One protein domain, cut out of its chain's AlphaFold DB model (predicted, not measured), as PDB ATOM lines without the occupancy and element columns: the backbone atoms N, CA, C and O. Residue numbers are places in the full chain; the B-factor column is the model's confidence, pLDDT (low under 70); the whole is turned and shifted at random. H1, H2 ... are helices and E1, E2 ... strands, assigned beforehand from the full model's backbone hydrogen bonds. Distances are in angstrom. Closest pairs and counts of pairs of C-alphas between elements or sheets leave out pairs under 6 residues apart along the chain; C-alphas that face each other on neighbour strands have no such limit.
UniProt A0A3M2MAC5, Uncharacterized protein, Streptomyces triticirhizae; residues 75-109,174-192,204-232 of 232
ATOM      1  N   LYS A  75     -23.684 -22.142 -30.645       87.06
ATOM      2  CA  LYS A  75     -22.324 -21.995 -31.183       87.06
ATOM      3  C   LYS A  75     -22.322 -22.229 -32.699       87.06
ATOM      4  O   LYS A  75     -23.191 -22.892 -33.259       87.06
ATOM      5  N   LYS A  76     -21.314 -21.682 -33.390       81.50
ATOM      6  CA  LYS A  76     -21.235 -21.691 -34.866       81.50
ATOM      7  C   LYS A  76     -21.313 -23.097 -35.478       81.50
ATOM      8  O   LYS A  76     -21.951 -23.247 -36.509       81.50
ATOM      9  N   ASN A  77     -20.697 -24.088 -34.834       84.12
ATOM     10  CA  ASN A  77     -20.574 -25.456 -35.346       84.12
ATOM     11  C   ASN A  77     -21.241 -26.493 -34.427       84.12
ATOM     12  O   ASN A  77     -20.852 -27.653 -34.432       84.12
ATOM     13  N   ASP A  78     -22.208 -26.087 -33.602       89.56
ATOM     14  CA  ASP A  78     -22.909 -27.035 -32.731       89.56
ATOM     15  C   ASP A  78     -23.947 -27.892 -33.471       89.56
ATOM     16  O   ASP A  78     -24.287 -27.636 -34.632       89.56
ATOM     17  N   GLN A  79     -24.467 -28.889 -32.750       92.12
ATOM     18  CA  GLN A  79     -25.553 -29.781 -33.171       92.12
ATOM     19  C   GLN A  79     -26.882 -29.057 -33.433       92.12
ATOM     20  O   GLN A  79     -27.750 -29.584 -34.119       92.12
ATOM     21  N   TYR A  80     -27.045 -27.832 -32.924       93.25
ATOM     22  CA  TYR A  80     -28.244 -27.017 -33.123       93.25
ATOM     23  C   TYR A  80     -28.228 -26.269 -34.456       93.25
ATOM     24  O   TYR A  80     -29.088 -25.421 -34.712       93.25
ATOM     25  N   ASN A  81     -27.232 -26.487 -35.313       91.88
ATOM     26  CA  ASN A  81     -27.308 -26.081 -36.709       91.88
ATOM     27  C   ASN A  81     -28.053 -27.155 -37.485       91.88
ATOM     28  O   ASN A  81     -27.675 -28.318 -37.436       91.88
ATOM     29  N   LEU A  82     -29.070 -26.744 -38.245       91.88
ATOM     30  CA  LEU A  82     -29.823 -27.645 -39.111       91.88
ATOM     31  C   LEU A  82     -28.871 -28.482 -39.988       91.88
ATOM     32  O   LEU A  82     -28.975 -29.698 -40.020       91.88
ATOM     33  N   SER A  83     -27.857 -27.869 -40.603       91.44
ATOM     34  CA  SER A  83     -26.841 -28.571 -41.408       91.44
ATOM     35  C   SER A  83     -26.000 -29.618 -40.665       91.44
ATOM     36  O   SER A  83     -25.331 -30.404 -41.321       91.44
ATOM     37  N   ASN A  84     -25.997 -29.612 -39.331       93.56
ATOM     38  CA  ASN A  84     -25.124 -30.440 -38.495       93.56
ATOM     39  C   ASN A  84     -25.907 -31.510 -37.714       93.56
ATOM     40  O   ASN A  84     -25.350 -32.123 -36.807       93.56
ATOM     41  N   THR A  85     -27.194 -31.704 -38.015       92.50
ATOM     42  CA  THR A  85     -28.041 -32.706 -37.362       92.50
ATOM     43  C   THR A  85     -28.651 -33.665 -38.377       92.50
ATOM     44  O   THR A  85     -29.029 -33.258 -39.477       92.50
ATOM     45  N   ASN A  86     -28.799 -34.924 -37.960       93.31
ATOM     46  CA  ASN A  86     -29.498 -35.972 -38.707       93.31
ATOM     47  C   ASN A  86     -30.972 -36.111 -38.290       93.31
ATOM     48  O   ASN A  86     -31.656 -37.016 -38.761       93.31
ATOM     49  N   ARG A  87     -31.470 -35.248 -37.389       92.50
ATOM     50  CA  ARG A  87     -32.873 -35.286 -36.958       92.50
ATOM     51  C   ARG A  87     -33.823 -35.028 -38.142       92.50
ATOM     52  O   ARG A  87     -33.503 -34.173 -38.980       92.50
ATOM     53  N   PRO A  88     -34.982 -35.713 -38.199       92.31
ATOM     54  CA  PRO A  88     -35.998 -35.469 -39.217       92.31
ATOM     55  C   PRO A  88     -36.384 -33.992 -39.285       92.31
ATOM     56  O   PRO A  88     -36.602 -33.346 -38.260       92.31
ATOM     57  N   ARG A  89     -36.465 -33.451 -40.503       92.44
ATOM     58  CA  ARG A  89     -36.848 -32.052 -40.706       92.44
ATOM     59  C   ARG A  89     -38.356 -31.920 -40.683       92.44
ATOM     60  O   ARG A  89     -39.047 -32.512 -41.506       92.44
ATOM     61  N   ARG A  90     -38.838 -31.092 -39.766       93.00
ATOM     62  CA  ARG A  90     -40.243 -30.695 -39.650       93.00
ATOM     63  C   ARG A  90     -40.330 -29.184 -39.655       93.00
ATOM     64  O   ARG A  90     -39.324 -28.512 -39.448       93.00
ATOM     65  N   ARG A  91     -41.523 -28.654 -39.886       94.12
ATOM     66  CA  ARG A  91     -41.799 -27.222 -39.799       94.12
ATOM     67  C   ARG A  91     -42.999 -27.000 -38.909       94.12
ATOM     68  O   ARG A  91     -43.965 -27.746 -39.016       94.12
ATOM     69  N   VAL A  92     -42.936 -25.945 -38.109       95.38
ATOM     70  CA  VAL A  92     -44.128 -25.382 -37.476       95.38
ATOM     71  C   VAL A  92     -44.774 -24.372 -38.423       95.38
ATOM     72  O   VAL A  92     -44.077 -23.563 -39.044       95.38
ATOM     73  N   SER A  93     -46.097 -24.415 -38.540       93.38
ATOM     74  CA  SER A  93     -46.890 -23.276 -39.011       93.38
ATOM     75  C   SER A  93     -46.968 -22.234 -37.897       93.38
ATOM     76  O   SER A  93     -46.749 -22.552 -36.731       93.38
ATOM     77  N   SER A  94     -47.233 -20.970 -38.232       96.44
ATOM     78  CA  SER A  94     -47.448 -19.947 -37.212       96.44
ATOM     79  C   SER A  94     -48.634 -19.058 -37.534       96.44
ATOM     80  O   SER A  94     -48.688 -18.465 -38.610       96.44
ATOM     81  N   ASP A  95     -49.519 -18.890 -36.556       97.00
ATOM     82  CA  ASP A  95     -50.694 -18.037 -36.686       97.00
ATOM     83  C   ASP A  95     -50.428 -16.620 -36.194       97.00
ATOM     84  O   ASP A  95     -49.831 -16.382 -35.136       97.00
ATOM     85  N   ARG A  96     -50.904 -15.641 -36.961       96.75
ATOM     86  CA  ARG A  96     -50.798 -14.244 -36.561       96.75
ATOM     87  C   ARG A  96     -51.838 -13.911 -35.496       96.75
ATOM     88  O   ARG A  96     -53.027 -14.130 -35.705       96.75
ATOM     89  N   VAL A  97     -51.404 -13.276 -34.412       95.25
ATOM     90  CA  VAL A  97     -52.269 -12.830 -33.310       95.25
ATOM     91  C   VAL A  97     -52.261 -11.306 -33.144       95.25
ATOM     92  O   VAL A  97     -51.341 -10.609 -33.583       95.25
ATOM     93  N   ALA A  98     -53.325 -10.777 -32.531       93.50
ATOM     94  CA  ALA A  98     -53.445  -9.361 -32.185       93.50
ATOM     95  C   ALA A  98     -52.436  -8.968 -31.093       93.50
ATOM     96  O   ALA A  98     -52.103  -9.788 -30.245       93.50
ATOM     97  N   TRP A  99     -51.961  -7.717 -31.095       93.75
ATOM     98  CA  TRP A  99     -50.863  -7.246 -30.228       93.75
ATOM     99  C   TRP A  99     -51.221  -7.088 -28.742       93.75
ATOM    100  O   TRP A  99     -50.334  -6.847 -27.928       93.75
ATOM    101  N   ASP A 100     -52.488  -7.237 -28.384       89.81
ATOM    102  CA  ASP A 100     -53.063  -6.972 -27.064       89.81
ATOM    103  C   ASP A 100     -53.656  -8.224 -26.391       89.81
ATOM    104  O   ASP A 100     -54.422  -8.109 -25.437       89.81
ATOM    105  N   ARG A 101     -53.329  -9.430 -26.881       86.75
ATOM    106  CA  ARG A 101     -53.868 -10.702 -26.361       86.75
ATOM    107  C   ARG A 101     -52.820 -11.807 -26.259       86.75
ATOM    108  O   ARG A 101     -51.896 -11.861 -27.071       86.75
ATOM    109  N   GLY A 102     -52.993 -12.708 -25.291       90.12
ATOM    110  CA  GLY A 102     -52.200 -13.926 -25.145       90.12
ATOM    111  C   GLY A 102     -50.994 -13.810 -24.206       90.12
ATOM    112  O   GLY A 102     -50.151 -12.917 -24.322       90.12
ATOM    113  N   ALA A 103     -50.862 -14.793 -23.311       92.00
ATOM    114  CA  ALA A 103     -49.837 -14.821 -22.267       92.00
ATOM    115  C   ALA A 103     -48.393 -14.859 -22.802       92.00
ATOM    116  O   ALA A 103     -47.527 -14.127 -22.319       92.00
ATOM    117  N   LEU A 104     -48.122 -15.668 -23.833       95.75
ATOM    118  CA  LEU A 104     -46.784 -15.755 -24.429       95.75
ATOM    119  C   LEU A 104     -46.372 -14.464 -25.144       95.75
ATOM    120  O   LEU A 104     -45.205 -14.070 -25.095       95.75
ATOM    121  N   GLN A 105     -47.333 -13.770 -25.753       95.75
ATOM    122  CA  GLN A 105     -47.098 -12.453 -26.329       95.75
ATOM    123  C   GLN A 105     -46.835 -11.403 -25.245       95.75
ATOM    124  O   GLN A 105     -45.928 -10.583 -25.384       95.75
ATOM    125  N   TRP A 106     -47.582 -11.432 -24.141       94.94
ATOM    126  CA  TRP A 106     -47.289 -10.548 -23.015       94.94
ATOM    127  C   TRP A 106     -45.884 -10.795 -22.448       94.94
ATOM    128  O   TRP A 106     -45.159  -9.847 -22.145       94.94
ATOM    129  N   ALA A 107     -45.443 -12.054 -22.374       96.25
ATOM    130  CA  ALA A 107     -44.105 -12.392 -21.901       96.25
ATOM    131  C   ALA A 107     -42.987 -11.787 -22.775       96.25
ATOM    132  O   ALA A 107     -42.030 -11.223 -22.229       96.25
ATOM    133  N   THR A 108     -43.104 -11.834 -24.111       97.62
ATOM    134  CA  THR A 108     -42.127 -11.193 -25.016       97.62
ATOM    135  C   THR A 108     -42.130  -9.671 -24.863       97.62
ATOM    136  O   THR A 108     -41.067  -9.061 -24.699       97.62
ATOM    137  N   GLN A 109     -43.316  -9.062 -24.813       96.56
ATOM    138  CA  GLN A 109     -43.498  -7.624 -24.617       96.56
ATOM    139  C   GLN A 109     -42.906  -7.133 -23.295       96.56
ATOM    140  O   GLN A 109     -42.145  -6.160 -23.268       96.56
ATOM    141  N   ARG A 174     -42.036 -11.622 -34.253       96.94
ATOM    142  CA  ARG A 174     -42.009 -11.744 -35.707       96.94
ATOM    143  C   ARG A 174     -42.198 -13.194 -36.109       96.94
ATOM    144  O   ARG A 174     -41.647 -14.075 -35.458       96.94
ATOM    145  N   GLU A 175     -42.913 -13.421 -37.199       97.25
ATOM    146  CA  GLU A 175     -43.060 -14.734 -37.821       97.25
ATOM    147  C   GLU A 175     -41.703 -15.459 -37.900       97.25
ATOM    148  O   GLU A 175     -40.721 -14.848 -38.356       97.25
ATOM    149  N   PRO A 176     -41.611 -16.723 -37.438       96.56
ATOM    150  CA  PRO A 176     -40.383 -17.495 -37.535       96.56
ATOM    151  C   PRO A 176     -39.848 -17.476 -38.965       96.56
ATOM    152  O   PRO A 176     -40.545 -17.815 -39.918       96.56
ATOM    153  N   CYS A 177     -38.602 -17.030 -39.134       93.19
ATOM    154  CA  CYS A 177     -38.090 -16.769 -40.474       93.19
ATOM    155  C   CYS A 177     -38.066 -18.053 -41.318       93.19
ATOM    156  O   CYS A 177     -37.513 -19.056 -40.868       93.19
ATOM    157  N   HIS A 178     -38.581 -17.992 -42.545       89.81
ATOM    158  CA  HIS A 178     -38.666 -19.118 -43.475       89.81
ATOM    159  C   HIS A 178     -38.157 -18.710 -44.870       89.81
ATOM    160  O   HIS A 178     -38.140 -17.536 -45.228       89.81
ATOM    161  N   GLY A 179     -37.727 -19.686 -45.671       83.38
ATOM    162  CA  GLY A 179     -37.330 -19.464 -47.068       83.38
ATOM    163  C   GLY A 179     -35.820 -19.542 -47.363       83.38
ATOM    164  O   GLY A 179     -35.000 -19.809 -46.473       83.38
ATOM    165  N   PRO A 180     -35.430 -19.390 -48.644       78.44
ATOM    166  CA  PRO A 180     -34.051 -19.582 -49.096       78.44
ATOM    167  C   PRO A 180     -33.062 -18.591 -48.461       78.44
ATOM    168  O   PRO A 180     -33.321 -17.394 -48.373       78.44
ATOM    169  N   GLY A 181     -31.901 -19.087 -48.015       78.88
ATOM    170  CA  GLY A 181     -30.839 -18.261 -47.417       78.88
ATOM    171  C   GLY A 181     -31.139 -17.713 -46.012       78.88
ATOM    172  O   GLY A 181     -30.338 -16.950 -45.471       78.88
ATOM    173  N   MET A 182     -32.270 -18.090 -45.406       85.50
ATOM    174  CA  MET A 182     -32.635 -17.718 -44.038       85.50
ATOM    175  C   MET A 182     -32.166 -18.738 -42.993       85.50
ATOM    176  O   MET A 182     -31.710 -19.832 -43.318       85.50
ATOM    177  N   ARG A 183     -32.306 -18.384 -41.705       85.62
ATOM    178  CA  ARG A 183     -32.023 -19.291 -40.578       85.62
ATOM    179  C   ARG A 183     -33.056 -20.412 -40.416       85.62
ATOM    180  O   ARG A 183     -32.749 -21.348 -39.684       85.62
ATOM    181  N   LYS A 184     -34.206 -20.321 -41.102       93.88
ATOM    182  CA  LYS A 184     -35.296 -21.310 -41.102       93.88
ATOM    183  C   LYS A 184     -35.739 -21.674 -39.686       93.88
ATOM    184  O   LYS A 184     -35.552 -22.796 -39.226       93.88
ATOM    185  N   CYS A 185     -36.207 -20.669 -38.949       96.75
ATOM    186  CA  CYS A 185     -36.627 -20.837 -37.562       96.75
ATOM    187  C   CYS A 185     -37.896 -21.687 -37.463       96.75
ATOM    188  O   CYS A 185     -38.003 -22.457 -36.518       96.75
ATOM    189  N   ASP A 186     -38.776 -21.629 -38.464       96.81
ATOM    190  CA  ASP A 186     -39.892 -22.563 -38.658       96.81
ATOM    191  C   ASP A 186     -39.424 -24.030 -38.655       96.81
ATOM    192  O   ASP A 186     -39.932 -24.869 -37.911       96.81
ATOM    193  N   GLU A 187     -38.392 -24.326 -39.446       96.56
ATOM    194  CA  GLU A 187     -37.827 -25.667 -39.577       96.56
ATOM    195  C   GLU A 187     -37.018 -26.059 -38.332       96.56
ATOM    196  O   GLU A 187     -37.042 -27.200 -37.874       96.56
ATOM    197  N   TRP A 188     -36.303 -25.098 -37.744       96.94
ATOM    198  CA  TRP A 188     -35.510 -25.314 -36.538       96.94
ATOM    199  C   TRP A 188     -36.393 -25.690 -35.345       96.94
ATOM    200  O   TRP A 188     -36.104 -26.668 -34.661       96.94
ATOM    201  N   VAL A 189     -37.488 -24.962 -35.117       97.50
ATOM    202  CA  VAL A 189     -38.425 -25.267 -34.030       97.50
ATOM    203  C   VAL A 189     -39.077 -26.631 -34.246       97.50
ATOM    204  O   VAL A 189     -39.068 -27.442 -33.321       97.50
ATOM    205  N   GLY A 190     -39.541 -26.928 -35.464       96.94
ATOM    206  CA  GLY A 190     -40.105 -28.243 -35.788       96.94
ATOM    207  C   GLY A 190     -39.116 -29.399 -35.584       96.94
ATOM    208  O   GLY A 190     -39.501 -30.493 -35.189       96.94
ATOM    209  N   THR A 191     -37.824 -29.165 -35.820       95.75
ATOM    210  CA  THR A 191     -36.786 -30.208 -35.724       95.75
ATOM    211  C   THR A 191     -36.288 -30.441 -34.290       95.75
ATOM    212  O   THR A 191     -35.927 -31.564 -33.937       95.75
ATOM    213  N   PHE A 192     -36.194 -29.391 -33.466       95.94
ATOM    214  CA  PHE A 192     -35.551 -29.476 -32.144       95.94
ATOM    215  C   PHE A 192     -36.513 -29.363 -30.966       95.94
ATOM    216  O   PHE A 192     -36.171 -29.826 -29.883       95.94
ATOM    217  N   HIS A 204     -47.422 -15.522 -33.851       98.38
ATOM    218  CA  HIS A 204     -46.605 -14.328 -34.027       98.38
ATOM    219  C   HIS A 204     -47.393 -13.016 -34.079       98.38
ATOM    220  O   HIS A 204     -48.546 -12.984 -34.496       98.38
ATOM    221  N   SER A 205     -46.772 -11.894 -33.694       97.12
ATOM    222  CA  SER A 205     -47.437 -10.574 -33.731       97.12
ATOM    223  C   SER A 205     -47.315  -9.874 -35.089       97.12
ATOM    224  O   SER A 205     -48.219  -9.153 -35.536       97.12
ATOM    225  N   THR A 206     -46.162 -10.018 -35.747       96.81
ATOM    226  CA  THR A 206     -45.829  -9.290 -36.978       96.81
ATOM    227  C   THR A 206     -45.196 -10.207 -38.022       96.81
ATOM    228  O   THR A 206     -44.485 -11.136 -37.654       96.81
ATOM    229  N   PRO A 207     -45.427  -9.981 -39.324       94.88
ATOM    230  CA  PRO A 207     -44.796 -10.792 -40.363       94.88
ATOM    231  C   PRO A 207     -43.273 -10.560 -40.416       94.88
ATOM    232  O   PRO A 207     -42.761  -9.535 -39.938       94.88
ATOM    233  N   TYR A 208     -42.532 -11.502 -41.005       88.44
ATOM    234  CA  TYR A 208     -41.102 -11.321 -41.298       88.44
ATOM    235  C   TYR A 208     -40.838 -11.132 -42.789       88.44
ATOM    236  O   TYR A 208     -40.008 -10.288 -43.141       88.44
ATOM    237  N   GLY A 209     -41.565 -11.857 -43.641       86.25
ATOM    238  CA  GLY A 209     -41.369 -11.863 -45.084       86.25
ATOM    239  C   GLY A 209     -40.170 -12.710 -45.508       86.25
ATOM    240  O   GLY A 209     -39.124 -12.718 -44.856       86.25
ATOM    241  N   ASP A 210     -40.292 -13.383 -46.643       85.50
ATOM    242  CA  ASP A 210     -39.286 -14.288 -47.214       85.50
ATOM    243  C   ASP A 210     -38.373 -13.607 -48.254       85.50
ATOM    244  O   ASP A 210     -37.222 -14.006 -48.445       85.50
ATOM    245  N   THR A 211     -38.829 -12.518 -48.878       85.81
ATOM    246  CA  THR A 211     -38.045 -11.707 -49.829       85.81
ATOM    247  C   THR A 211     -37.397 -10.478 -49.179       85.81
ATOM    248  O   THR A 211     -37.656 -10.115 -48.027       85.81
ATOM    249  N   ARG A 212     -36.477  -9.803 -49.884       84.69
ATOM    250  CA  ARG A 212     -35.845  -8.566 -49.381       84.69
ATOM    251  C   ARG A 212     -36.848  -7.413 -49.323       84.69
ATOM    252  O   ARG A 212     -36.853  -6.652 -48.356       84.69
ATOM    253  N   GLU A 213     -37.677  -7.296 -50.348       87.62
ATOM    254  CA  GLU A 213     -38.701  -6.271 -50.520       87.62
ATOM    255  C   GLU A 213     -39.771  -6.432 -49.443       87.62
ATOM    256  O   GLU A 213     -40.050  -5.479 -48.708       87.62
ATOM    257  N   ARG A 214     -40.277  -7.659 -49.259       89.50
ATOM    258  CA  ARG A 214     -41.273  -7.956 -48.228       89.50
ATOM    259  C   ARG A 214     -40.733  -7.709 -46.821       89.50
ATOM    260  O   ARG A 214     -41.365  -6.998 -46.045       89.50
ATOM    261  N   ARG A 215     -39.494  -8.129 -46.531       89.12
ATOM    262  CA  ARG A 215     -38.822  -7.814 -45.255       89.12
ATOM    263  C   ARG A 215     -38.760  -6.323 -44.950       89.12
ATOM    264  O   ARG A 215     -38.862  -5.939 -43.788       89.12
ATOM    265  N   ARG A 216     -38.550  -5.458 -45.951       88.56
ATOM    266  CA  ARG A 216     -38.538  -3.998 -45.732       88.56
ATOM    267  C   ARG A 216     -39.907  -3.493 -45.280       88.56
ATOM    268  O   ARG A 216     -39.961  -2.706 -44.336       88.56
ATOM    269  N   GLN A 217     -40.978  -3.965 -45.912       91.69
ATOM    270  CA  GLN A 217     -42.356  -3.623 -45.546       91.69
ATOM    271  C   GLN A 217     -42.695  -4.150 -44.143       91.69
ATOM    272  O   GLN A 217     -43.146  -3.397 -43.281       91.69
ATOM    273  N   ASP A 218     -42.353  -5.402 -43.866       93.75
ATOM    274  CA  ASP A 218     -42.666  -6.063 -42.600       93.75
ATOM    275  C   ASP A 218     -41.817  -5.527 -41.431       93.75
ATOM    276  O   ASP A 218     -42.293  -5.395 -40.303       93.75
ATOM    277  N   ASN A 219     -40.588  -5.065 -41.696       93.12
ATOM    278  CA  ASN A 219     -39.797  -4.294 -40.728       93.12
ATOM    279  C   ASN A 219     -40.507  -2.998 -40.293       93.12
ATOM    280  O   ASN A 219     -40.317  -2.555 -39.156       93.12
ATOM    281  N   ALA A 220     -41.303  -2.374 -41.170       94.50
ATOM    282  CA  ALA A 220     -42.096  -1.201 -40.813       94.50
ATOM    283  C   ALA A 220     -43.293  -1.579 -39.927       94.50
ATOM    284  O   ALA A 220     -43.604  -0.838 -38.997       94.50
ATOM    285  N   VAL A 221     -43.917  -2.740 -40.148       95.69
ATOM    286  CA  VAL A 221     -44.968  -3.277 -39.260       95.69
ATOM    287  C   VAL A 221     -44.396  -3.564 -37.874       95.69
ATOM    288  O   VAL A 221     -44.925  -3.080 -36.878       95.69
ATOM    289  N   HIS A 222     -43.253  -4.250 -37.806       96.06
ATOM    290  CA  HIS A 222     -42.568  -4.506 -36.541       96.06
ATOM    291  C   HIS A 222     -42.141  -3.206 -35.839       96.06
ATOM    292  O   HIS A 222     -42.140  -3.136 -34.614       96.06
ATOM    293  N   ARG A 223     -41.787  -2.147 -36.583       95.56
ATOM    294  CA  ARG A 223     -41.536  -0.818 -35.995       95.56
ATOM    295  C   ARG A 223     -42.790  -0.242 -35.342       95.56
ATOM    296  O   ARG A 223     -42.715   0.109 -34.174       95.56
ATOM    297  N   ARG A 224     -43.928  -0.241 -36.044       95.81
ATOM    298  CA  ARG A 224     -45.209   0.236 -35.495       95.81
ATOM    299  C   ARG A 224     -45.633  -0.539 -34.252       95.81
ATOM    300  O   ARG A 224     -46.095   0.075 -33.302       95.81
ATOM    301  N   TYR A 225     -45.432  -1.855 -34.241       95.75
ATOM    302  CA  TYR A 225     -45.661  -2.684 -33.056       95.75
ATOM    303  C   TYR A 225     -44.835  -2.205 -31.853       95.75
ATOM    304  O   TYR A 225     -45.368  -2.038 -30.760       95.75
ATOM    305  N   ARG A 226     -43.540  -1.918 -32.049       95.31
ATOM    306  CA  ARG A 226     -42.693  -1.394 -30.968       95.31
ATOM    307  C   ARG A 226     -43.118   0.007 -30.532       95.31
ATOM    308  O   ARG A 226     -43.153   0.268 -29.336       95.31
ATOM    309  N   ASP A 227     -43.451   0.888 -31.469       94.62
ATOM    310  CA  ASP A 227     -43.910   2.244 -31.146       94.62
ATOM    311  C   ASP A 227     -45.223   2.195 -30.346       94.62
ATOM    312  O   ASP A 227     -45.344   2.837 -29.304       94.62
ATOM    313  N   TRP A 228     -46.164   1.337 -30.758       94.06
ATOM    314  CA  TRP A 228     -47.383   1.038 -30.005       94.06
ATOM    315  C   TRP A 228     -47.062   0.539 -28.592       94.06
ATOM    316  O   TRP A 228     -47.594   1.069 -27.616       94.06
ATOM    317  N   LEU A 229     -46.137  -0.419 -28.462       93.81
ATOM    318  CA  LEU A 229     -45.793  -1.025 -27.179       93.81
ATOM    319  C   LEU A 229     -45.211  -0.004 -26.194       93.81
ATOM    320  O   LEU A 229     -45.642   0.066 -25.042       93.81
ATOM    321  N   PHE A 230     -44.258   0.814 -26.642       92.00
ATOM    322  CA  PHE A 230     -43.607   1.816 -25.796       92.00
ATOM    323  C   PHE A 230     -44.458   3.073 -25.556       92.00
ATOM    324  O   PHE A 230     -44.117   3.848 -24.660       92.00
ATOM    325  N   GLY A 231     -45.556   3.232 -26.303       82.88
ATOM    326  CA  GLY A 231     -46.341   4.460 -26.349       82.88
ATOM    327  C   GLY A 231     -45.621   5.593 -27.098       82.88
ATOM    328  O   GLY A 231     -44.405   5.502 -27.317       82.88
ATOM    329  N   PRO A 232     -46.365   6.642 -27.498       55.09
ATOM    330  CA  PRO A 232     -45.770   7.889 -27.975       55.09
ATOM    331  C   PRO A 232     -44.819   8.506 -26.936       55.09
ATOM    332  O   PRO A 232     -45.058   8.337 -25.715       55.09
TER     333      PRO A 232
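Overview. This is residues 75 to 109, 174 to 192 and 204 to 232 of the 232 residues of an uncharacterized protein of Streptomyces triticirhizae (UniProt A0A3M2MAC5). A long, winding stretch with no named element, residues 75 to 102, runs most of the length of a loose, elongated domain and passes H2 on its way to H1. Toward the other end from residue 86, the short strand E1 sits between the small helix H1 and the long helix H3, while H2 lies by itself away from them. The printed part has 83 residues with three named helices and one named strand, in the order H1, H2, E1, H3, and E1 pairs with no named strand. The class is mostly helix, though under half of the residues are in named elements. The whole is loose, with a radius of gyration of the C-alphas of 14.9 A, and its spans of 47 by 31 by 24 A are only just elongated.

Along the chain. Begin at C-alpha 75, at (-22.324, -21.995, -31.183), and go through residues 75 to 102 to reach H1, residues 103 to 109, 9.9 A from first to last C-alpha. Find C-alpha 103 at (-49.837, -14.821, -22.267). After the first cut, residues 174 to 184 come before H2, residues 185 to 192, which is 10.3 A long. After the second cut, look for E1, residues 204 to 206, 5.9 A long. From C-alpha 212 at (-35.845, -8.566, -49.381), H3 runs through residues 212 to 230 for 26.9 A, to C-alpha 230 at (-43.607, 1.816, -25.796).

Arrangement. Look first at H1 and E1, which have 2 pairs of C-alphas within 8 A; the closest are those of Gln 105 and Ser 205, 7.6 A apart. H1 and H3 are close but not clearly touching: their closest C-alphas, those of Gln 109 and Leu 229, are 7.4 A apart. Their lines are about perpendicular, at 85 degrees. H2 is apart from H1, from E1 and from H3. E1 and H3 have 4 pairs of C-alphas within 8 A, the closest being those of Thr 206 and His 222 at 5.8 A. In H1, H2 and H3, every O i to N i+4 pair is within hydrogen-bond range.

Size, cuts and confidence. Find the two C-alphas farthest apart at Asn 86 and Pro 232, 48.0 A from each other. Residues 110 to 173 are not printed, and C-alphas 109 and 174 are 11.9 A apart across that cut. Residues 193 to 203 are not printed either, and C-alphas 192 and 204 are 18.8 A apart. The link from E1 to H3 is tight, with 5 residues between them. The mean pLDDT of the printed part is 91.9, and residue 232, the chain's last, is the one printed residue under 70.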